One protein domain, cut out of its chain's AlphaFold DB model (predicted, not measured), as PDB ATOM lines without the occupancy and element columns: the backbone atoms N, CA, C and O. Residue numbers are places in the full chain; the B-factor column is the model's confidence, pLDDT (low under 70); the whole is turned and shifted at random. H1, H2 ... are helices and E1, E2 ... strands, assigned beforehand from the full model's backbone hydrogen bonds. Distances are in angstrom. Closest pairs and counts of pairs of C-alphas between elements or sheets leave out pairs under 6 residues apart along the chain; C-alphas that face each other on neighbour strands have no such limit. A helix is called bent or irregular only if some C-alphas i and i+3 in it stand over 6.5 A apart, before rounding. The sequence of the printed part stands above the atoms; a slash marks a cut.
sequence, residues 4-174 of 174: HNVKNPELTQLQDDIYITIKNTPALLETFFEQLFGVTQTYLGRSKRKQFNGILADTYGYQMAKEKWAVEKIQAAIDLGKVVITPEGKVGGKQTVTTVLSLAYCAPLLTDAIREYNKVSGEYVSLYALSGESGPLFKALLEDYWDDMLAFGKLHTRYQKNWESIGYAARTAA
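What this domain is: This is residues 4 to 174 of the 174 residues of an uncharacterized protein of Alteromonas mediterranea (UniProt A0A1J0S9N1). A small three-stranded sheet, E1, E3 and E2, lies between two helices, the long H2 over one face and H3 over the other, and further crossed helices pack on H2. H1 and H4 meet the first part of H2, with the short H5 next to H4; the bent helix H6 runs from H1, where its arm H6a also grazes the sheet, to H2, where its arm H6b is crossed by H7. The printed part has 171 residues, with seven named helices and three named strands in the order H1 H2 E1 H3 E2 E3 H4 H5 H6 H7, and is mostly helix. The sheet runs E1, E3, E2 and is antiparallel throughout. The whole is compact, with a radius of gyration of the C-alphas of 16.6 A and spans of 52 by 36 by 25 A.

Where its parts are: H1, residues 13 to 24, begins at C-alpha 13 at (143.964, 126.317, 117.321) and is 16.3 A long. H2, residues 26 to 43, is 25.1 A long. E1, residues 55 to 60, is 16.1 A long and starts at C-alpha 55 at (138.227, 116.006, 98.069). H3 is residues 68 to 79, 16.4 A; E2 is residues 83 to 85; E3 is residues 98 to 103, 15.7 A. H4, residues 107 to 121, is 20.5 A long, and H5 is residues 127 to 130. H6, residues 134 to 155, was assigned as one helix by its hydrogen bonds but is bent: C-alphas 144 and 147 are 7.8 A apart. Its arms are H6a, residues 134 to 144, 15.8 A, and H6b, residues 147 to 155, 13.0 A, at a steep tilt of 64 degrees. H7, residues 163 to 172, is 14.1 A long and ends at C-alpha 172 at (116.296, 133.026, 99.654).

How they stand to each other: In the sheet, E3 is the inner strand; N 58 and O 100 of E1 and E3 are 2.9 A apart, and N 101 and O 83 of E3 and E2 are 2.8 A apart, within hydrogen-bond range. E2 and E3 form a hairpin. E1, H3 and E2 form a split strand-helix-strand unit, two strands running the same way with E3 between them, and its crossover is right-handed. H2 and H3 are on opposite faces, making three layers, helices on both faces of a sheet. H2, at a height over the sheet of 10.3 A, lies over E1 and E3 and runs along the strands, at 20 degrees to E3 on the local plane; the closest C-alphas of H2 and E1 are those of Val 39 and Ala 57, 6.7 A. H3, at a height of 9.9 A, runs slantwise to the strands, at 38 degrees to E3 on the local plane. H6a only grazes the sheet, with residues 134 to 143; it touches H1 at Gln 15 and Leu 137, the closest C-alphas, 5.9 A, at a steep tilt of 44 degrees. H2 touches H4 with residues 28 to 32 alone, the closest C-alphas being those of Leu 28 and Leu 109, 6.5 A, at a shallow tilt of 29 degrees, opposite ways. H1 and H4 touch and are about perpendicular, 85 degrees, with Ile 22 and Ala 113 the closest C-alphas, 6.0 A. H1 and H2 only just touch, only at the corner by their link, with 3 pairs of C-alphas within 8 A. H4 and H5 only just touch, with 3 such pairs, the closest being Thr 111 and Leu 127, 6.3 A. H6b touches H2 at Thr 40 and Leu 150, the closest C-alphas, 5.9 A, and H7 at Phe 152 and Gly 167, the closest, 4.2 A. H3 touches no helix. Every O i to N i+4 pair is within hydrogen-bond range in H1, H3, H4, H6a and H7; it is 13 of 14 in H2 and 4 of 5 in H6b, and H5 is too short for such a pair.

The domain as a whole: The C-alphas of Gln 63 and Gly 122, the two farthest apart, are 52.6 A from each other. The printed part has no cut. The links H2 to E1 and E2 to E3 are long, with 11 and 12 residues. Mean pLDDT of the printed part is 85.9; it is under 70 at residues 4 to 9, 104 to 105, 131 to 132 and 173 to 174.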
ATOM      1  N   HIS A   4     124.502 114.390 107.529       50.25
ATOM      2  CA  HIS A   4     124.540 113.560 108.730       50.25
ATOM      3  C   HIS A   4     125.839 113.850 109.478       50.25
ATOM      4  O   HIS A   4     126.915 113.432 109.055       50.25
ATOM      5  N   ASN A   5     125.713 114.592 110.579       51.09
ATOM      6  CA  ASN A   5     126.832 115.028 111.395       51.09
ATOM      7  C   ASN A   5     126.949 114.196 112.670       51.09
ATOM      8  O   ASN A   5     126.163 114.339 113.605       51.09
ATOM      9  N   VAL A   6     127.995 113.373 112.738       46.34
ATOM     10  CA  VAL A   6     128.644 113.096 114.023       46.34
ATOM     11  C   VAL A   6     129.253 114.427 114.481       46.34
ATOM     12  O   VAL A   6     129.819 115.135 113.642       46.34
ATOM     13  N   LYS A   7     129.064 114.797 115.761       43.84
ATOM     14  CA  LYS A   7     129.587 116.030 116.390       43.84
ATOM     15  C   LYS A   7     130.924 116.438 115.763       43.84
ATOM     16  O   LYS A   7     131.841 115.619 115.732       43.84
ATOM     17  N   ASN A   8     131.026 117.680 115.282       53.78
ATOM     18  CA  ASN A   8     132.311 118.203 114.835       53.78
ATOM     19  C   ASN A   8     133.292 118.120 116.009       53.78
ATOM     20  O   ASN A   8     132.960 118.623 117.086       53.78
ATOM     21  N   PRO A   9     134.459 117.475 115.848       61.19
ATOM     22  CA  PRO A   9     135.548 117.748 116.767       61.19
ATOM     23  C   PRO A   9     135.831 119.251 116.687       61.19
ATOM     24  O   PRO A   9     135.814 119.824 115.594       61.19
ATOM     25  N   GLU A  10     136.019 119.894 117.838       76.56
ATOM     26  CA  GLU A  10     136.480 121.281 117.870       76.56
ATOM     27  C   GLU A  10     137.777 121.373 117.059       76.56
ATOM     28  O   GLU A  10     138.647 120.502 117.175       76.56
ATOM     29  N   LEU A  11     137.872 122.385 116.189       84.44
ATOM     30  CA  LEU A  11     139.104 122.635 115.451       84.44
ATOM     31  C   LEU A  11     140.216 122.904 116.467       84.44
ATOM     32  O   LEU A  11     140.018 123.634 117.440       84.44
ATOM     33  N   THR A  12     141.392 122.321 116.251       88.44
ATOM     34  CA  THR A  12     142.573 122.743 117.015       88.44
ATOM     35  C   THR A  12     142.888 124.202 116.684       88.44
ATOM     36  O   THR A  12     142.523 124.673 115.608       88.44
ATOM     37  N   GLN A  13     143.604 124.912 117.561       89.25
ATOM     38  CA  GLN A  13     143.964 126.317 117.321       89.25
ATOM     39  C   GLN A  13     144.583 126.520 115.930       89.25
ATOM     40  O   GLN A  13     144.131 127.357 115.160       89.25
ATOM     41  N   LEU A  14     145.538 125.662 115.556       88.88
ATOM     42  CA  LEU A  14     146.173 125.733 114.245       88.88
ATOM     43  C   LEU A  14     145.192 125.471 113.089       88.88
ATOM     44  O   LEU A  14     145.300 126.091 112.035       88.88
ATOM     45  N   GLN A  15     144.248 124.541 113.249       89.31
ATOM     46  CA  GLN A  15     143.221 124.313 112.232       89.31
ATOM     47  C   GLN A  15     142.313 125.538 112.096       89.31
ATOM     48  O   GLN A  15     142.014 125.933 110.974       89.31
ATOM     49  N   ASP A  16     141.914 126.153 113.206       90.44
ATOM     50  CA  ASP A  16     141.083 127.356 113.200       90.44
ATOM     51  C   ASP A  16     141.802 128.537 112.529       90.44
ATOM     52  O   ASP A  16     141.264 129.159 111.613       90.44
ATOM     53  N   ASP A  17     143.075 128.764 112.859       91.25
ATOM     54  CA  ASP A  17     143.888 129.828 112.263       91.25
ATOM     55  C   ASP A  17     144.055 129.658 110.746       91.25
ATOM     56  O   ASP A  17     143.974 130.617 109.967       91.25
ATOM     57  N   ILE A  18     144.241 128.419 110.286       91.94
ATOM     58  CA  ILE A  18     144.343 128.105 108.857       91.94
ATOM     59  C   ILE A  18     142.982 128.234 108.167       91.94
ATOM     60  O   ILE A  18     142.916 128.724 107.038       91.94
ATOM     61  N   TYR A  19     141.889 127.860 108.833       91.50
ATOM     62  CA  TYR A  19     140.525 128.064 108.341       91.50
ATOM     63  C   TYR A  19     140.234 129.556 108.145       91.50
ATOM     64  O   TYR A  19     139.797 129.962 107.064       91.50
ATOM     65  N   ILE A  20     140.568 130.380 109.141       91.88
ATOM     66  CA  ILE A  20     140.453 131.840 109.084       91.88
ATOM     67  C   ILE A  20     141.323 132.395 107.951       91.88
ATOM     68  O   ILE A  20     140.854 133.218 107.163       91.88
ATOM     69  N   THR A  21     142.560 131.914 107.813       93.44
ATOM     70  CA  THR A  21     143.473 132.335 106.739       93.44
ATOM     71  C   THR A  21     142.883 132.055 105.357       93.44
ATOM     72  O   THR A  21     142.917 132.929 104.488       93.44
ATOM     73  N   ILE A  22     142.289 130.875 105.146       92.38
ATOM     74  CA  ILE A  22     141.621 130.534 103.883       92.38
ATOM     75  C   ILE A  22     140.440 131.477 103.634       92.38
ATOM     76  O   ILE A  22     140.357 132.055 102.552       92.38
ATOM     77  N   LYS A  23     139.561 131.688 104.624       91.75
ATOM     78  CA  LYS A  23     138.380 132.562 104.480       91.75
ATOM     79  C   LYS A  23     138.739 134.022 104.214       91.75
ATOM     80  O   LYS A  23     138.047 134.686 103.450       91.75
ATOM     81  N   ASN A  24     139.836 134.503 104.789       91.81
ATOM     82  CA  ASN A  24     140.290 135.882 104.619       91.81
ATOM     83  C   ASN A  24     141.156 136.097 103.370       91.81
ATOM     84  O   ASN A  24     141.513 137.236 103.072       91.81
ATOM     85  N   THR A  25     141.484 135.038 102.625       92.38
ATOM     86  CA  THR A  25     142.321 135.123 101.422       92.38
ATOM     87  C   THR A  25     141.508 134.761 100.177       92.38
ATOM     88  O   THR A  25     141.375 133.576  99.857       92.38
ATOM     89  N   PRO A  26     141.021 135.752  99.399       90.25
ATOM     90  CA  PRO A  26     140.097 135.509  98.289       90.25
ATOM     91  C   PRO A  26     140.583 134.475  97.267       90.25
ATOM     92  O   PRO A  26     139.802 133.661  96.796       90.25
ATOM     93  N   ALA A  27     141.880 134.458  96.940       89.06
ATOM     94  CA  ALA A  27     142.431 133.512  95.965       89.06
ATOM     95  C   ALA A  27     142.429 132.049  96.460       89.06
ATOM     96  O   ALA A  27     142.203 131.125  95.674       89.06
ATOM     97  N   LEU A  28     142.666 131.829  97.758       90.19
ATOM     98  CA  LEU A  28     142.608 130.495  98.366       90.19
ATOM     99  C   LEU A  28     141.169 130.008  98.429       90.19
ATOM    100  O   LEU A  28     140.868 128.873  98.058       90.19
ATOM    101  N   LEU A  29     140.279 130.898  98.852       89.56
ATOM    102  CA  LEU A  29     138.867 130.606  98.965       89.56
ATOM    103  C   LEU A  29     138.250 130.268  97.595       89.56
ATOM    104  O   LEU A  29     137.572 129.254  97.455       89.56
ATOM    105  N   GLU A  30     138.614 131.016  96.552       89.44
ATOM    106  CA  GLU A  30     138.224 130.737  95.165       89.44
ATOM    107  C   GLU A  30     138.679 129.344  94.698       89.44
ATOM    108  O   GLU A  30     137.924 128.604  94.066       89.44
ATOM    109  N   THR A  31     139.900 128.943  95.065       87.94
ATOM    110  CA  THR A  31     140.431 127.611  94.740       87.94
ATOM    111  C   THR A  31     139.579 126.510  95.372       87.94
ATOM    112  O   THR A  31     139.303 125.492  94.729       87.94
ATOM    113  N   PHE A  32     139.145 126.704  96.620       89.81
ATOM    114  CA  PHE A  32     138.234 125.787  97.301       89.81
ATOM    115  C   PHE A  32     136.859 125.744  96.616       89.81
ATOM    116  O   PHE A  32     136.330 124.657  96.367       89.81
ATOM    117  N   PHE A  33     136.312 126.898  96.231       91.81
ATOM    118  CA  PHE A  33     135.004 127.002  95.584       91.81
ATOM    119  C   PHE A  33     134.929 126.296  94.234       91.81
ATOM    120  O   PHE A  33     133.947 125.600  93.963       91.81
ATOM    121  N   GLU A  34     135.981 126.362  93.420       90.56
ATOM    122  CA  GLU A  34     136.054 125.587  92.179       90.56
ATOM    123  C   GLU A  34     135.952 124.071  92.436       90.56
ATOM    124  O   GLU A  34     135.273 123.347  91.692       90.56
ATOM    125  N   GLN A  35     136.587 123.572  93.505       90.06
ATOM    126  CA  GLN A  35     136.491 122.158  93.881       90.06
ATOM    127  C   GLN A  35     135.092 121.814  94.397       90.06
ATOM    128  O   GLN A  35     134.514 120.809  93.974       90.06
ATOM    129  N   LEU A  36     134.527 122.660  95.264       92.19
ATOM    130  CA  LEU A  36     133.198 122.469  95.841       92.19
ATOM    131  C   LEU A  36     132.105 122.475  94.764       92.19
ATOM    132  O   LEU A  36     131.189 121.647  94.797       92.19
ATOM    133  N   PHE A  37     132.230 123.334  93.750       94.56
ATOM    134  CA  PHE A  37     131.350 123.314  92.586       94.56
ATOM    135  C   PHE A  37     131.444 121.982  91.837       94.56
ATOM    136  O   PHE A  37     130.425 121.391  91.475       94.56
ATOM    137  N   GLY A  38     132.658 121.466  91.638       94.06
ATOM    138  CA  GLY A  38     132.877 120.151  91.046       94.06
ATOM    139  C   GLY A  38     132.164 119.029  91.811       94.06
ATOM    140  O   GLY A  38     131.449 118.228  91.200       94.06
ATOM    141  N   VAL A  39     132.298 119.016  93.141       94.06
ATOM    142  CA  VAL A  39     131.596 118.079  94.038       94.06
ATOM    143  C   VAL A  39     130.079 118.225  93.898       94.06
ATOM    144  O   VAL A  39     129.374 117.228  93.751       94.06
ATOM    145  N   THR A  40     129.581 119.459  93.847       95.00
ATOM    146  CA  THR A  40     128.156 119.770  93.669       95.00
ATOM    147  C   THR A  40     127.617 119.216  92.348       95.00
ATOM    148  O   THR A  40     126.566 118.577  92.317       95.00
ATOM    149  N   GLN A  41     128.344 119.376  91.239       95.19
ATOM    150  CA  GLN A  41     127.928 118.808  89.951       95.19
ATOM    151  C   GLN A  41     127.925 117.271  89.966       95.19
ATOM    152  O   GLN A  41     127.094 116.646  89.299       95.19
ATOM    153  N   THR A  42     128.826 116.647  90.726       94.50
ATOM    154  CA  THR A  42     128.828 115.196  90.947       94.50
ATOM    155  C   THR A  42     127.616 114.755  91.780       94.50
ATOM    156  O   THR A  42     126.903 113.844  91.358       94.50
ATOM    157  N   TYR A  43     127.297 115.456  92.874       95.12
ATOM    158  CA  TYR A  43     126.087 115.230  93.681       95.12
ATOM    159  C   TYR A  43     124.793 115.333  92.853       95.12
ATOM    160  O   TYR A  43     123.903 114.485  92.947       95.12
ATOM    161  N   LEU A  44     124.716 116.328  91.965       94.44
ATOM    162  CA  LEU A  44     123.583 116.541  91.058       94.44
ATOM    163  C   LEU A  44     123.487 115.494  89.927       94.44
ATOM    164  O   LEU A  44     122.631 115.610  89.046       94.44
ATOM    165  N   GLY A  45     124.387 114.501  89.881       91.31
ATOM    166  CA  GLY A  45     124.436 113.494  88.815       91.31
ATOM    167  C   GLY A  45     124.804 114.079  87.442       91.31
ATOM    168  O   GLY A  45     124.486 113.507  86.394       91.31
ATOM    169  N   ARG A  46     125.433 115.261  87.415       91.56
ATOM    170  CA  ARG A  46     125.832 115.971  86.189       91.56
ATOM    171  C   ARG A  46     127.270 115.670  85.782       91.56
ATOM    172  O   ARG A  46     127.570 115.739  84.594       91.56
ATOM    173  N   SER A  47     128.110 115.277  86.732       91.56
ATOM    174  CA  SER A  47     129.501 114.881  86.524       91.56
ATOM    175  C   SER A  47     129.745 113.450  87.009       91.56
ATOM    176  O   SER A  47     129.115 112.988  87.954       91.56
ATOM    177  N   LYS A  48     130.679 112.746  86.355       89.56
ATOM    178  CA  LYS A  48     131.209 111.443  86.807       89.56
ATOM    179  C   LYS A  48     132.563 111.573  87.518       89.56
ATOM    180  O   LYS A  48     133.146 110.566  87.911       89.56
ATOM    181  N   ARG A  49     133.096 112.795  87.630       91.06
ATOM    182  CA  ARG A  49     134.379 113.067  88.286       91.06
ATOM    183  C   ARG A  49     134.256 112.769  89.780       91.06
ATOM    184  O   ARG A  49     133.315 113.226  90.421       91.06
ATOM    185  N   LYS A  50     135.223 112.025  90.316       87.94
ATOM    186  CA  LYS A  50     135.257 111.635  91.731       87.94
ATOM    187  C   LYS A  50     136.352 112.330  92.528       87.94
ATOM    188  O   LYS A  50     136.253 112.395  93.740       87.94
ATOM    189  N   GLN A  51     137.386 112.847  91.872       88.62
ATOM    190  CA  GLN A  51     138.531 113.449  92.548       88.62
ATOM    191  C   GLN A  51     138.630 114.937  92.232       88.62
ATOM    192  O   GLN A  51     138.762 115.337  91.071       88.62
ATOM    193  N   PHE A  52     138.610 115.736  93.283       87.44
ATOM    194  CA  PHE A  52     138.831 117.175  93.307       87.44
ATOM    195  C   PHE A  52     140.020 117.416  94.238       87.44
ATOM    196  O   PHE A  52     140.324 116.554  95.062       87.44
ATOM    197  N   ASN A  53     140.757 118.512  94.082       79.25
ATOM    198  CA  ASN A  53     141.969 118.737  94.873       79.25
ATOM    199  C   ASN A  53     141.642 118.624  96.376       79.25
ATOM    200  O   ASN A  53     140.879 119.424  96.902       79.25
ATOM    201  N   GLY A  54     142.153 117.572  97.032       74.75
ATOM    202  CA  GLY A  54     141.877 117.253  98.439       74.75
ATOM    203  C   GLY A  54     140.504 116.653  98.773       74.75
ATOM    204  O   GLY A  54     140.303 116.227  99.905       74.75
ATOM    205  N   ILE A  55     139.569 116.555  97.825       86.00
ATOM    206  CA  ILE A  55     138.227 116.006  98.069       86.00
ATOM    207  C   ILE A  55     137.981 114.814  97.144       86.00
ATOM    208  O   ILE A  55     137.891 114.955  95.922       86.00
ATOM    209  N   LEU A  56     137.826 113.629  97.733       88.31
ATOM    210  CA  LEU A  56     137.332 112.448  97.029       88.31
ATOM    211  C   LEU A  56     135.830 112.303  97.285       88.31
ATOM    212  O   LEU A  56     135.405 112.222  98.433       88.31
ATOM    213  N   ALA A  57     135.046 112.246  96.215       91.56
ATOM    214  CA  ALA A  57     133.600 112.102  96.227       91.56
ATOM    215  C   ALA A  57     133.193 110.728  95.680       91.56
ATOM    216  O   ALA A  57     133.116 110.512  94.464       91.56
ATOM    217  N   ASP A  58     132.909 109.798  96.588       92.19
ATOM    218  CA  ASP A  58     132.351 108.493  96.253       92.19
ATOM    219  C   ASP A  58     130.831 108.578  96.149       92.19
ATOM    220  O   ASP A  58     130.136 108.923  97.104       92.19
ATOM    221  N   THR A  59     130.301 108.254  94.973       93.25
ATOM    222  CA  THR A  59     128.875 108.399  94.671       93.25
ATOM    223  C   THR A  59     128.157 107.066  94.570       93.25
ATOM    224  O   THR A  59     128.610 106.175  93.846       93.25
ATOM    225  N   TYR A  60     126.968 107.000  95.154       91.62
ATOM    226  CA  TYR A  60     126.035 105.889  95.025       91.62
ATOM    227  C   TYR A  60     124.748 106.408  94.385       91.62
ATOM    228  O   TYR A  60     124.064 107.275  94.932       91.62
ATOM    229  N   GLY A  61     124.422 105.895  93.196       90.00
ATOM    230  CA  GLY A  61     123.160 106.220  92.528       90.00
ATOM    231  C   GLY A  61     121.953 105.817  93.382       90.00
ATOM    232  O   GLY A  61     122.067 104.954  94.245       90.00
ATOM    233  N   TYR A  62     120.779 106.395  93.122       85.38
ATOM    234  CA  TYR A  62     119.599 106.216  93.982       85.38
ATOM    235  C   TYR A  62     119.219 104.749  94.272       85.38
ATOM    236  O   TYR A  62     118.894 104.422  95.409       85.38
ATOM    237  N   GLN A  63     119.263 103.864  93.267       86.94
ATOM    238  CA  GLN A  63     118.988 102.432  93.475       86.94
ATOM    239  C   GLN A  63     120.156 101.723  94.168       86.94
ATOM    240  O   GLN A  63     119.945 100.993  95.130       86.94
ATOM    241  N   MET A  64     121.388 102.018  93.742       90.12
ATOM    242  CA  MET A  64     122.609 101.458  94.326       90.12
ATOM    243  C   MET A  64     122.726 101.767  95.822       90.12
ATOM    244  O   MET A  64     123.112 100.904  96.596       90.12
ATOM    245  N   ALA A  65     122.345 102.973  96.248       87.00
ATOM    246  CA  ALA A  65     122.387 103.393  97.647       87.00
ATOM    247  C   ALA A  65     121.448 102.588  98.569       87.00
ATOM    248  O   ALA A  65     121.565 102.696  99.785       87.00
ATOM    249  N   LYS A  66     120.524 101.791  98.010       88.31
ATOM    250  CA  LYS A  66     119.632 100.889  98.758       88.31
ATOM    251  C   LYS A  66     120.164  99.458  98.838       88.31
ATOM    252  O   LYS A  66     119.600  98.641  99.561       88.31
ATOM    253  N   GLU A  67     121.214  99.132  98.088       92.69
ATOM    254  CA  GLU A  67     121.824  97.807  98.129       92.69
ATOM    255  C   GLU A  67     122.560  97.610  99.458       92.69
ATOM    256  O   GLU A  67     123.250  98.511  99.935       92.69
ATOM    257  N   LYS A  68     122.443  96.413 100.048       94.31
ATOM    258  CA  LYS A  68     122.968  96.107 101.390       94.31
ATOM    259  C   LYS A  68     124.437  96.517 101.565       94.31
ATOM    260  O   LYS A  68     124.769  97.209 102.519       94.31
ATOM    261  N   TRP A  69     125.294  96.162 100.608       94.00
ATOM    262  CA  TRP A  69     126.725  96.484 100.649       94.00
ATOM    263  C   TRP A  69     127.003  97.995 100.574       94.00
ATOM    264  O   TRP A  69     128.002  98.468 101.114       94.00
ATOM    265  N   ALA A  70     126.153  98.767  99.888       92.75
ATOM    266  CA  ALA A  70     126.302 100.214  99.779       92.75
ATOM    267  C   ALA A  70     125.852 100.893 101.075       92.75
ATOM    268  O   ALA A  70     126.550 101.776 101.565       92.75
ATOM    269  N   VAL A  71     124.741 100.433 101.660       92.25
ATOM    270  CA  VAL A  71     124.269 100.879 102.980       92.25
ATOM    271  C   VAL A  71     125.339 100.633 104.044       92.25
ATOM    272  O   VAL A  71     125.666 101.551 104.788       92.25
ATOM    273  N   GLU A  72     125.947  99.444 104.070       93.56
ATOM    274  CA  GLU A  72     127.043  99.111 104.993       93.56
ATOM    275  C   GLU A  72     128.251 100.044 104.817       93.56
ATOM    276  O   GLU A  72     128.802 100.539 105.800       93.56
ATOM    277  N   LYS A  73     128.640 100.356 103.572       91.69
ATOM    278  CA  LYS A  73     129.733 101.305 103.295       91.69
ATOM    279  C   LYS A  73     129.407 102.733 103.713       91.69
ATOM    280  O   LYS A  73     130.281 103.427 104.229       91.69
ATOM    281  N   ILE A  74     128.181 103.185 103.461       91.38
ATOM    282  CA  ILE A  74     127.722 104.519 103.856       91.38
ATOM    283  C   ILE A  74     127.698 104.619 105.382       91.38
ATOM    284  O   ILE A  74     128.214 105.591 105.923       91.38
ATOM    285  N   GLN A  75     127.181 103.602 106.073       90.25
ATOM    286  CA  GLN A  75     127.158 103.572 107.532       90.25
ATOM    287  C   GLN A  75     128.574 103.580 108.112       90.25
ATOM    288  O   GLN A  75     128.875 104.421 108.949       90.25
ATOM    289  N   ALA A  76     129.480 102.750 107.588       90.31
ATOM    290  CA  ALA A  76     130.878 102.765 108.010       90.31
ATOM    291  C   ALA A  76     131.542 104.138 107.792       90.31
ATOM    292  O   ALA A  76     132.360 104.570 108.597       90.31
ATOM    293  N   ALA A  77     131.192 104.853 106.717       88.00
ATOM    294  CA  ALA A  77     131.679 106.211 106.493       88.00
ATOM    295  C   ALA A  77     131.149 107.199 107.545       88.00
ATOM    296  O   ALA A  77     131.926 108.019 108.032       88.00
ATOM    297  N   ILE A  78     129.867 107.100 107.909       85.44
ATOM    298  CA  ILE A  78     129.254 107.899 108.983       85.44
ATOM    299  C   ILE A  78     129.943 107.605 110.320       85.44
ATOM    300  O   ILE A  78     130.328 108.539 111.016       85.44
ATOM    301  N   ASP A  79     130.162 106.330 110.644       84.00
ATOM    302  CA  ASP A  79     130.803 105.901 111.895       84.00
ATOM    303  C   ASP A  79     132.260 106.390 111.991       84.00
ATOM    304  O   ASP A  79     132.751 106.702 113.073       84.00
ATOM    305  N   LEU A  80     132.939 106.524 110.846       81.19
ATOM    306  CA  LEU A  80     134.269 107.131 110.725       81.19
ATOM    307  C   LEU A  80     134.247 108.673 110.715       81.19
ATOM    308  O   LEU A  80     135.291 109.294 110.516       81.19
ATOM    309  N   GLY A  81     133.082 109.304 110.877       75.75
ATOM    310  CA  GLY A  81     132.930 110.759 110.897       75.75
ATOM    311  C   GLY A  81     133.092 111.438 109.534       75.75
ATOM    312  O   GLY A  81     133.315 112.650 109.476       75.75
ATOM    313  N   LYS A  82     132.995 110.692 108.425       83.31
ATOM    314  CA  LYS A  82     133.047 111.270 107.074       83.31
ATOM    315  C   LYS A  82     131.776 112.056 106.765       83.31
ATOM    316  O   LYS A  82     130.695 111.754 107.265       83.31
ATOM    317  N   VAL A  83     131.897 113.026 105.863       87.44
ATOM    318  CA  VAL A  83     130.742 113.787 105.378       87.44
ATOM    319  C   VAL A  83     129.954 112.930 104.394       87.44
ATOM    320  O   VAL A  83     130.483 112.488 103.372       87.44
ATOM    321  N   VAL A  84     128.672 112.718 104.688       90.56
ATOM    322  CA  VAL A  84     127.737 112.023 103.800       90.56
ATOM    323  C   VAL A  84     126.597 112.962 103.429       90.56
ATOM    324  O   VAL A  84     125.868 113.450 104.292       90.56
ATOM    325  N   ILE A  85     126.434 113.181 102.126       91.19
ATOM    326  CA  ILE A  85     125.388 114.017 101.543       91.19
ATOM    327  C   ILE A  85     124.319 113.099 100.954       91.19
ATOM    328  O   ILE A  85     124.591 112.288 100.060       91.19
ATOM    329  N   THR A  86     123.097 113.225 101.462       88.81
ATOM    330  CA  THR A  86     121.950 112.418 101.043       88.81
ATOM    331  C   THR A  86     121.256 113.015  99.810       88.81
ATOM    332  O   THR A  86     121.272 114.231  99.596       88.81
ATOM    333  N   PRO A  87     120.676 112.174  98.938       88.50
ATOM    334  CA  PRO A  87     120.034 112.639  97.715       88.50
ATOM    335  C   PRO A  87     118.711 113.361  98.011       88.50
ATOM    336  O   PRO A  87     117.898 112.871  98.789       88.50
ATOM    337  N   GLU A  88     118.457 114.470  97.309       88.25
ATOM    338  CA  GLU A  88     117.213 115.245  97.415       88.25
ATOM    339  C   GLU A  88     116.085 114.821  96.477       88.25
ATOM    340  O   GLU A  88     114.961 115.307  96.586       88.25
ATOM    341  N   GLY A  89     116.367 113.908  95.550       86.81
ATOM    342  CA  GLY A  89     115.405 113.466  94.549       86.81
ATOM    343  C   GLY A  89     115.809 113.923  93.155       86.81
ATOM    344  O   GLY A  89     116.978 113.837  92.778       86.81
ATOM    345  N   LYS A  90     114.835 114.351  92.349       88.56
ATOM    346  CA  LYS A  90     115.103 114.839  90.995       88.56
ATOM    347  C   LYS A  90     115.270 116.350  90.987       88.56
ATOM    348  O   LYS A  90     114.373 117.073  91.404       88.56
ATOM    349  N   VAL A  91     116.366 116.813  90.398       86.00
ATOM    350  CA  VAL A  91     116.662 118.230  90.185       86.00
ATOM    351  C   VAL A  91     117.020 118.456  88.725       86.00
ATOM    352  O   VAL A  91     117.943 117.839  88.192       86.00
ATOM    353  N   GLY A  92     116.260 119.319  88.042       80.81
ATOM    354  CA  GLY A  92     116.426 119.541  86.600       80.81
ATOM    355  C   GLY A  92     116.321 118.244  85.787       80.81
ATOM    356  O   GLY A  92     117.115 118.012  84.880       80.81
ATOM    357  N   GLY A  93     115.412 117.343  86.180       82.31
ATOM    358  CA  GLY A  93     115.206 116.043  85.531       82.31
ATOM    359  C   GLY A  93     116.264 114.973  85.833       82.31
ATOM    360  O   GLY A  93     116.070 113.819  85.448       82.31
ATOM    361  N   LYS A  94     117.346 115.301  86.553       86.56
ATOM    362  CA  LYS A  94     118.379 114.341  86.965       86.56
ATOM    363  C   LYS A  94     118.202 113.917  88.415       86.56
ATOM    364  O   LYS A  94     117.922 114.739  89.277       86.56
ATOM    365  N   GLN A  95     118.372 112.626  88.672       91.12
ATOM    366  CA  GLN A  95     118.356 112.072  90.019       91.12
ATOM    367  C   GLN A  95     119.670 112.416  90.729       91.12
ATOM    368  O   GLN A  95     120.740 112.045  90.243       91.12
ATOM    369  N   THR A  96     119.591 113.089  91.875       91.88
ATOM    370  CA  THR A  96     120.750 113.319  92.741       91.88
ATOM    371  C   THR A  96     121.209 112.013  93.379       91.88
ATOM    372  O   THR A  96     120.417 111.077  93.563       91.88
ATOM    373  N   VAL A  97     122.488 111.952  93.732       93.56
ATOM    374  CA  VAL A  97     123.147 110.738  94.227       93.56
ATOM    375  C   VAL A  97     123.604 110.905  95.671       93.56
ATOM    376  O   VAL A  97     123.937 112.008  96.101       93.56
ATOM    377  N   THR A  98     123.654 109.805  96.422       93.38
ATOM    378  CA  THR A  98     124.329 109.813  97.724       93.38
ATOM    379  C   THR A  98     125.814 110.032  97.484       93.38
ATOM    380  O   THR A  98     126.406 109.324  96.668       93.38
ATOM    381  N   THR A  99     126.414 110.994  98.177       92.94
ATOM    382  CA  THR A  99     127.829 111.340  98.006       92.94
ATOM    383  C   THR A  99     128.544 111.247  99.345       92.94
ATOM    384  O   THR A  99     128.197 111.954 100.286       92.94
ATOM    385  N   VAL A 100     129.538 110.369  99.432       91.62
ATOM    386  CA  VAL A 100     130.435 110.238 100.581       91.62
ATOM    387  C   VAL A 100     131.714 110.992 100.258       91.62
ATOM    388  O   VAL A 100     132.394 110.677  99.281       91.62
ATOM    389  N   LEU A 101     132.046 111.983 101.077       89.56
ATOM    390  CA  LEU A 101     133.246 112.784 100.904       89.56
ATOM    391  C   LEU A 101     134.334 112.290 101.845       89.56
ATOM    392  O   LEU A 101     134.188 112.293 103.066       89.56
ATOM    393  N   SER A 102     135.450 111.877 101.257       84.12
ATOM    394  CA  SER A 102     136.699 111.720 101.988       84.12
ATOM    395  C   SER A 102     137.494 113.004 101.806       84.12
ATOM    396  O   SER A 102     138.042 113.272 100.734       84.12
ATOM    397  N   LEU A 103     137.486 113.812 102.862       78.50
ATOM    398  CA  LEU A 103     138.227 115.059 102.952       78.50
ATOM    399  C   LEU A 103     139.662 114.698 103.308       78.50
ATOM    400  O   LEU A 103     139.995 114.424 104.460       78.50
ATOM    401  N   ALA A 104     140.471 114.565 102.267       67.75
ATOM    402  CA  ALA A 104     141.872 114.254 102.398       67.75
ATOM    403  C   ALA A 104     142.682 115.547 102.461       67.75
ATOM    404  O   ALA A 104     142.215 116.657 102.210       67.75
ATOM    405  N   TYR A 105     143.954 115.363 102.755       68.69
ATOM    406  CA  TYR A 105     144.948 116.406 102.692       68.69
ATOM    407  C   TYR A 105     144.996 117.063 101.291       68.69
ATOM    408  O   TYR A 105     145.401 116.444 100.302       68.69
ATOM    409  N   CYS A 106     144.565 118.328 101.199       73.44
ATOM    410  CA  CYS A 106     144.661 119.143  99.986       73.44
ATOM    411  C   CYS A 106     146.002 119.882  99.947       73.44
ATOM    412  O   CYS A 106     146.078 121.053 100.323       73.44
ATOM    413  N   ALA A 107     147.058 119.204  99.491       73.44
ATOM    414  CA  ALA A 107     148.417 119.751  99.526       73.44
ATOM    415  C   ALA A 107     148.535 121.180  98.959       73.44
ATOM    416  O   ALA A 107     149.125 122.009  99.648       73.44
ATOM    417  N   PRO A 108     147.966 121.519  97.779       80.69
ATOM    418  CA  PRO A 108     148.126 122.858  97.211       80.69
ATOM    419  C   PRO A 108     147.470 123.949  98.064       80.69
ATOM    420  O   PRO A 108     148.146 124.886  98.475       80.69
ATOM    421  N   LEU A 109     146.187 123.779  98.418       86.25
ATOM    422  CA  LEU A 109     145.460 124.761  99.232       86.25
ATOM    423  C   LEU A 109     146.111 124.937 100.608       86.25
ATOM    424  O   LEU A 109     146.295 126.062 101.053       86.25
ATOM    425  N   LEU A 110     146.482 123.836 101.266       88.06
ATOM    426  CA  LEU A 110     147.105 123.885 102.588       88.06
ATOM    427  C   LEU A 110     148.504 124.502 102.537       88.06
ATOM    428  O   LEU A 110     148.872 125.240 103.441       88.06
ATOM    429  N   THR A 111     149.278 124.230 101.487       88.81
ATOM    430  CA  THR A 111     150.615 124.816 101.318       88.81
ATOM    431  C   THR A 111     150.528 126.329 101.192       88.81
ATOM    432  O   THR A 111     151.275 127.042 101.862       88.81
ATOM    433  N   ASP A 112     149.616 126.826 100.357       90.94
ATOM    434  CA  ASP A 112     149.470 128.263 100.154       90.94
ATOM    435  C   ASP A 112     148.798 128.944 101.360       90.94
ATOM    436  O   ASP A 112     149.213 130.038 101.737       90.94
ATOM    437  N   ALA A 113     147.859 128.275 102.039       91.31
ATOM    438  CA  ALA A 113     147.275 128.762 103.291       91.31
ATOM    439  C   ALA A 113     148.311 128.877 104.414       91.31
ATOM    440  O   ALA A 113     148.394 129.914 105.062       91.31
ATOM    441  N   ILE A 114     149.155 127.861 104.614       92.19
ATOM    442  CA  ILE A 114     150.230 127.903 105.615       92.19
ATOM    443  C   ILE A 114     151.258 128.979 105.268       92.19
ATOM    444  O   ILE A 114     151.759 129.664 106.157       92.19
ATOM    445  N   ARG A 115     151.574 129.159 103.979       92.56
ATOM    446  CA  ARG A 115     152.478 130.231 103.549       92.56
ATOM    447  C   ARG A 115     151.918 131.604 103.914       92.56
ATOM    448  O   ARG A 115     152.674 132.434 104.411       92.56
ATOM    449  N   GLU A 116     150.631 131.842 103.666       93.75
ATOM    450  CA  GLU A 116     150.005 133.118 104.023       93.75
ATOM    451  C   GLU A 116     149.898 133.284 105.543       93.75
ATOM    452  O   GLU A 116     150.239 134.348 106.051       93.75
ATOM    453  N   TYR A 117     149.546 132.224 106.276       93.69
ATOM    454  CA  TYR A 117     149.534 132.228 107.739       93.69
ATOM    455  C   TYR A 117     150.896 132.640 108.306       93.69
ATOM    456  O   TYR A 117     150.981 133.647 109.000       93.69
ATOM    457  N   ASN A 118     151.974 131.942 107.929       93.75
ATOM    458  CA  ASN A 118     153.336 132.225 108.401       93.75
ATOM    459  C   ASN A 118     153.765 133.672 108.113       93.75
ATOM    460  O   ASN A 118     154.466 134.305 108.899       93.75
ATOM    461  N   LYS A 119     153.341 134.210 106.966       93.12
ATOM    462  CA  LYS A 119     153.628 135.588 106.565       93.12
ATOM    463  C   LYS A 119     152.883 136.614 107.425       93.12
ATOM    464  O   LYS A 119     153.450 137.668 107.702       93.12
ATOM    465  N   VAL A 120     151.636 136.340 107.807       89.81
ATOM    466  CA  VAL A 120     150.788 137.267 108.579       89.81
ATOM    467  C   VAL A 120     151.060 137.172 110.082       89.81
ATOM    468  O   VAL A 120     151.151 138.204 110.741       89.81
ATOM    469  N   SER A 121     151.210 135.960 110.623       88.50
ATOM    470  CA  SER A 121     151.436 135.724 112.055       88.50
ATOM    471  C   SER A 121     152.893 135.921 112.478       88.50
ATOM    472  O   SER A 121     153.165 136.203 113.642       88.50
ATOM    473  N   GLY A 122     153.842 135.781 111.543       87.25
ATOM    474  CA  GLY A 122     155.275 135.749 111.841       87.25
ATOM    475  C   GLY A 122     155.758 134.411 112.415       87.25
ATOM    476  O   GLY A 122     156.922 134.299 112.803       87.25
ATOM    477  N   GLU A 123     154.892 133.397 112.469       88.50
ATOM    478  CA  GLU A 123     155.239 132.048 112.909       88.50
ATOM    479  C   GLU A 123     155.806 131.186 111.771       88.50
ATOM    480  O   GLU A 123     155.693 131.502 110.586       88.50
ATOM    481  N   TYR A 124     156.412 130.050 112.135       88.38
ATOM    482  CA  TYR A 124     156.829 129.027 111.179       88.38
ATOM    483  C   TYR A 124     156.088 127.717 111.432       88.38
ATOM    484  O   TYR A 124     156.502 126.880 112.236       88.38
ATOM    485  N   VAL A 125     155.006 127.520 110.688       88.69
ATOM    486  CA  VAL A 125     154.290 126.251 110.611       88.69
ATOM    487  C   VAL A 125     154.743 125.503 109.366       88.69
ATOM    488  O   VAL A 125     154.774 126.045 108.258       88.69
ATOM    489  N   SER A 126     155.096 124.232 109.546       86.38
ATOM    490  CA  SER A 126     155.356 123.330 108.429       86.38
ATOM    491  C   SER A 126     154.074 122.635 107.993       86.38
ATOM    492  O   SER A 126     153.184 122.350 108.789       86.38
ATOM    493  N   LEU A 127     154.023 122.262 106.724       81.00
ATOM    494  CA  LEU A 127     152.910 121.533 106.135       81.00
ATOM    495  C   LEU A 127     152.614 120.178 106.808       81.00
ATOM    496  O   LEU A 127     151.468 119.730 106.821       81.00
ATOM    497  N   TYR A 128     153.630 119.555 107.412       81.44
ATOM    498  CA  TYR A 128     153.485 118.321 108.189       81.44
ATOM    499  C   TYR A 128     152.695 118.520 109.487       81.44
ATOM    500  O   TYR A 128     152.111 117.562 109.982       81.44
ATOM    501  N   ALA A 129     152.596 119.748 110.004       80.75
ATOM    502  CA  ALA A 129     151.792 120.043 111.191       80.75
ATOM    503  C   ALA A 129     150.284 119.813 110.969       80.75
ATOM    504  O   ALA A 129     149.542 119.682 111.932       80.75
ATOM    505  N   LEU A 130     149.833 119.737 109.708       78.31
ATOM    506  CA  LEU A 130     148.444 119.444 109.330       78.31
ATOM    507  C   LEU A 130     148.289 118.102 108.591       78.31
ATOM    508  O   LEU A 130     147.198 117.774 108.104       78.31
ATOM    509  N   SER A 131     149.366 117.317 108.455       68.25
ATOM    510  CA  SER A 131     149.301 116.031 107.758       68.25
ATOM    511  C   SER A 131     148.542 115.017 108.612       68.25
ATOM    512  O   SER A 131     149.002 114.643 109.683       68.25
ATOM    513  N   GLY A 132     147.373 114.582 108.138       66.25
ATOM    514  CA  GLY A 132     146.485 113.667 108.867       66.25
ATOM    515  C   GLY A 132     145.368 114.350 109.664       66.25
ATOM    516  O   GLY A 132     144.415 113.676 110.037       66.25
ATOM    517  N   GLU A 133     145.419 115.674 109.837       71.50
ATOM    518  CA  GLU A 133     144.474 116.419 110.689       71.50
ATOM    519  C   GLU A 133     143.685 117.516 109.954       71.50
ATOM    520  O   GLU A 133     142.957 118.289 110.559       71.50
ATOM    521  N   SER A 134     143.774 117.595 108.627       78.12
ATOM    522  CA  SER A 134     143.042 118.609 107.845       78.12
ATOM    523  C   SER A 134     141.570 118.264 107.577       78.12
ATOM    524  O   SER A 134     140.824 119.100 107.074       78.12
ATOM    525  N   GLY A 135     141.122 117.054 107.921       81.06
ATOM    526  CA  GLY A 135     139.734 116.617 107.724       81.06
ATOM    527  C   GLY A 135     138.697 117.541 108.385       81.06
ATOM    528  O   GLY A 135     137.798 118.004 107.681       81.06
ATOM    529  N   PRO A 136     138.824 117.857 109.690       83.94
ATOM    530  CA  PRO A 136     137.929 118.785 110.389       83.94
ATOM    531  C   PRO A 136     137.868 120.182 109.756       83.94
ATOM    532  O   PRO A 136     136.779 120.698 109.526       83.94
ATOM    533  N   LEU A 137     139.020 120.748 109.381       86.81
ATOM    534  CA  LEU A 137     139.127 122.032 108.675       86.81
ATOM    535  C   LEU A 137     138.295 122.045 107.380       86.81
ATOM    536  O   LEU A 137     137.471 122.931 107.156       86.81
ATOM    537  N   PHE A 138     138.506 121.050 106.513       85.19
ATOM    538  CA  PHE A 138     137.776 120.951 105.248       85.19
ATOM    539  C   PHE A 138     136.291 120.688 105.447       85.19
ATOM    540  O   PHE A 138     135.480 121.113 104.625       85.19
ATOM    541  N   LYS A 139     135.933 119.987 106.525       84.12
ATOM    542  CA  LYS A 139     134.543 119.738 106.881       84.12
ATOM    543  C   LYS A 139     133.850 121.045 107.252       84.12
ATOM    544  O   LYS A 139     132.793 121.315 106.697       84.12
ATOM    545  N   ALA A 140     134.484 121.874 108.083       86.62
ATOM    546  CA  ALA A 140     133.973 123.194 108.447       86.62
ATOM    547  C   ALA A 140     133.796 124.103 107.217       86.62
ATOM    548  O   ALA A 140     132.728 124.674 107.021       86.62
ATOM    549  N   LEU A 141     134.797 124.168 106.326       88.69
ATOM    550  CA  LEU A 141     134.666 124.907 105.060       88.69
ATOM    551  C   LEU A 141     133.516 124.373 104.199       88.69
ATOM    552  O   LEU A 141     132.772 125.141 103.600       88.69
ATOM    553  N   LEU A 142     133.358 123.054 104.105       88.44
ATOM    554  CA  LEU A 142     132.271 122.484 103.323       88.44
ATOM    555  C   LEU A 142     130.908 122.850 103.909       88.44
ATOM    556  O   LEU A 142     130.024 123.233 103.154       88.44
ATOM    557  N   GLU A 143     130.740 122.750 105.223       85.75
ATOM    558  CA  GLU A 143     129.485 123.078 105.904       85.75
ATOM    559  C   GLU A 143     129.090 124.545 105.728       85.75
ATOM    560  O   GLU A 143     127.923 124.819 105.453       85.75
ATOM    561  N   ASP A 144     130.057 125.462 105.794       88.75
ATOM    562  CA  ASP A 144     129.823 126.895 105.598       88.75
ATOM    563  C   ASP A 144     129.258 127.232 104.212       88.75
ATOM    564  O   ASP A 144     128.419 128.121 104.084       88.75
ATOM    565  N   TYR A 145     129.728 126.541 103.167       90.44
ATOM    566  CA  TYR A 145     129.493 126.950 101.777       90.44
ATOM    567  C   TYR A 145     128.640 125.969 100.962       90.44
ATOM    568  O   TYR A 145     128.251 126.284  99.833       90.44
ATOM    569  N   TRP A 146     128.338 124.778 101.488       90.88
ATOM    570  CA  TRP A 146     127.651 123.724 100.737       90.88
ATOM    571  C   TRP A 146     126.274 124.153 100.238       90.88
ATOM    572  O   TRP A 146     125.978 123.976  99.059       90.88
ATOM    573  N   ASP A 147     125.432 124.713 101.107       89.38
ATOM    574  CA  ASP A 147     124.043 125.012 100.750       89.38
ATOM    575  C   ASP A 147     123.949 126.109  99.673       89.38
ATOM    576  O   ASP A 147     123.181 125.968  98.716       89.38
ATOM    577  N   ASP A 148     124.769 127.162  99.770       90.12
ATOM    578  CA  ASP A 148     124.813 128.237  98.770       90.12
ATOM    579  C   ASP A 148     125.422 127.744  97.444       90.12
ATOM    580  O   ASP A 148     124.893 128.036  96.364       90.12
ATOM    581  N   MET A 149     126.476 126.920  97.500       93.69
ATOM    582  CA  MET A 149     127.064 126.316  96.301       93.69
ATOM    583  C   MET A 149     126.097 125.332  95.633       93.69
ATOM    584  O   MET A 149     126.010 125.284  94.403       93.69
ATOM    585  N   LEU A 150     125.331 124.568  96.416       93.06
ATOM    586  CA  LEU A 150     124.293 123.683  95.905       93.06
ATOM    587  C   LEU A 150     123.207 124.492  95.198       93.06
ATOM    588  O   LEU A 150     122.867 124.169  94.060       93.06
ATOM    589  N   ALA A 151     122.702 125.562  95.817       91.50
ATOM    590  CA  ALA A 151     121.723 126.452  95.196       91.50
ATOM    591  C   ALA A 151     122.239 127.016  93.858       91.50
ATOM    592  O   ALA A 151     121.552 126.921  92.836       91.50
ATOM    593  N   PHE A 152     123.486 127.493  93.823       93.12
ATOM    594  CA  PHE A 152     124.135 127.938  92.591       93.12
ATOM    595  C   PHE A 152     124.257 126.813  91.547       93.12
ATOM    596  O   PHE A 152     123.885 126.987  90.380       93.12
ATOM    597  N   GLY A 153     124.733 125.636  91.958       92.25
ATOM    598  CA  GLY A 153     124.959 124.478  91.097       92.25
ATOM    599  C   GLY A 153     123.679 123.899  90.498       92.25
ATOM    600  O   GLY A 153     123.719 123.328  89.408       92.25
ATOM    601  N   LYS A 154     122.523 124.083  91.143       92.06
ATOM    602  CA  LYS A 154     121.219 123.729  90.562       92.06
ATOM    603  C   LYS A 154     120.926 124.547  89.308       92.06
ATOM    604  O   LYS A 154     120.476 123.969  88.313       92.06
ATOM    605  N   LEU A 155     121.252 125.838  89.343       90.56
ATOM    606  CA  LEU A 155     121.017 126.808  88.272       90.56
ATOM    607  C   LEU A 155     122.097 126.773  87.181       90.56
ATOM    608  O   LEU A 155     121.797 127.015  86.014       90.56
ATOM    609  N   HIS A 156     123.338 126.432  87.538       90.06
ATOM    610  CA  HIS A 156     124.489 126.553  86.642       90.06
ATOM    611  C   HIS A 156     125.191 125.217  86.386       90.06
ATOM    612  O   HIS A 156     125.345 124.368  87.263       90.06
ATOM    613  N   THR A 157     125.657 125.034  85.150       87.62
ATOM    614  CA  THR A 157     126.447 123.863  84.724       87.62
ATOM    615  C   THR A 157     127.945 124.152  84.646       87.62
ATOM    616  O   THR A 157     128.737 123.237  84.429       87.62
ATOM    617  N   ARG A 158     128.343 125.416  84.828       90.19
ATOM    618  CA  ARG A 158     129.732 125.883  84.829       90.19
ATOM    619  C   ARG A 158     129.968 126.800  86.021       90.19
ATOM    620  O   ARG A 158     129.058 127.516  86.427       90.19
ATOM    621  N   TYR A 159     131.191 126.768  86.536       92.06
ATOM    622  CA  TYR A 159     131.619 127.623  87.631       92.06
ATOM    623  C   TYR A 159     131.716 129.095  87.193       92.06
ATOM    624  O   TYR A 159     132.065 129.372  86.042       92.06
ATOM    625  N   GLN A 160     131.401 130.022  88.103       89.50
ATOM    626  CA  GLN A 160     131.498 131.473  87.909       89.50
ATOM    627  C   GLN A 160     131.909 132.134  89.232       89.50
ATOM    628  O   GLN A 160     131.445 131.718  90.285       89.50
ATOM    629  N   LYS A 161     132.741 133.182  89.188       83.25
ATOM    630  CA  LYS A 161     133.315 133.805  90.399       83.25
ATOM    631  C   LYS A 161     132.290 134.489  91.318       83.25
ATOM    632  O   LYS A 161     132.520 134.617  92.507       83.25
ATOM    633  N   ASN A 162     131.152 134.935  90.786       80.75
ATOM    634  CA  ASN A 162     130.077 135.596  91.543       80.75
ATOM    635  C   ASN A 162     129.020 134.609  92.079       80.75
ATOM    636  O   ASN A 162     127.872 134.993  92.318       80.75
ATOM    637  N   TRP A 163     129.386 133.334  92.220       84.88
ATOM    638  CA  TRP A 163     128.456 132.272  92.581       84.88
ATOM    639  C   TRP A 163     127.814 132.479  93.957       84.88
ATOM    640  O   TRP A 163     126.653 132.114  94.099       84.88
ATOM    641  N   GLU A 164     128.499 133.084  94.938       77.19
ATOM    642  CA  GLU A 164     127.952 133.296  96.290       77.19
ATOM    643  C   GLU A 164     126.711 134.186  96.266       77.19
ATOM    644  O   GLU A 164     125.663 133.815  96.788       77.19
ATOM    645  N   SER A 165     126.789 135.340  95.593       78.31
ATOM    646  CA  SER A 165     125.652 136.258  95.474       78.31
ATOM    647  C   SER A 165     124.479 135.609  94.736       78.31
ATOM    648  O   SER A 165     123.323 135.810  95.104       78.31
ATOM    649  N   ILE A 166     124.772 134.802  93.710       77.94
ATOM    650  CA  ILE A 166     123.759 134.062  92.947       77.94
ATOM    651  C   ILE A 166     123.137 132.953  93.805       77.94
ATOM    652  O   ILE A 166     121.919 132.791  93.812       77.94
ATOM    653  N   GLY A 167     123.963 132.187  94.518       71.38
ATOM    654  CA  GLY A 167     123.557 131.079  95.377       71.38
ATOM    655  C   GLY A 167     122.693 131.557  96.537       71.38
ATOM    656  O   GLY A 167     121.603 131.023  96.741       71.38
ATOM    657  N   TYR A 168     123.109 132.629  97.213       77.50
ATOM    658  CA  TYR A 168     122.342 133.272  98.278       77.50
ATOM    659  C   TYR A 168     120.975 133.773  97.786       77.50
ATOM    660  O   TYR A 168     119.943 133.490  98.402       77.50
ATOM    661  N   ALA A 169     120.938 134.471  96.645       78.50
ATOM    662  CA  ALA A 169     119.686 134.931  96.042       78.50
ATOM    663  C   ALA A 169     118.766 133.757  95.662       78.50
ATOM    664  O   ALA A 169     117.560 133.810  95.883       78.50
ATOM    665  N   ALA A 170     119.330 132.668  95.134       75.75
ATOM    666  CA  ALA A 170     118.572 131.474  94.773       75.75
ATOM    667  C   ALA A 170     118.001 130.744  95.998       75.75
ATOM    668  O   ALA A 170     116.868 130.270  95.946       75.75
ATOM    669  N   ARG A 171     118.762 130.661  97.097       80.56
ATOM    670  CA  ARG A 171     118.320 130.028  98.348       80.56
ATOM    671  C   ARG A 171     117.222 130.822  99.047       80.56
ATOM    672  O   ARG A 171     116.334 130.221  99.633       80.56
ATOM    673  N   THR A 172     117.285 132.149  99.002       78.00
ATOM    674  CA  THR A 172     116.296 133.026  99.654       78.00
ATOM    675  C   THR A 172     114.998 133.184  98.856       78.00
ATOM    676  O   THR A 172     113.988 133.590  99.423       78.00
ATOM    677  N   ALA A 173     115.007 132.853  97.561       68.50
ATOM    678  CA  ALA A 173     113.833 132.912  96.690       68.50
ATOM    679  C   ALA A 173     112.995 131.614  96.649       68.50
ATOM    680  O   ALA A 173     111.927 131.620  96.033       68.50
ATOM    681  N   ALA A 174     113.485 130.516  97.237       57.62
ATOM    682  CA  ALA A 174     112.869 129.182  97.234       57.62
ATOM    683  C   ALA A 174     112.130 128.881  98.545       57.62
ATOM    684  O   ALA A 174     111.098 128.174  98.468       57.62
TER     685      ALA A 174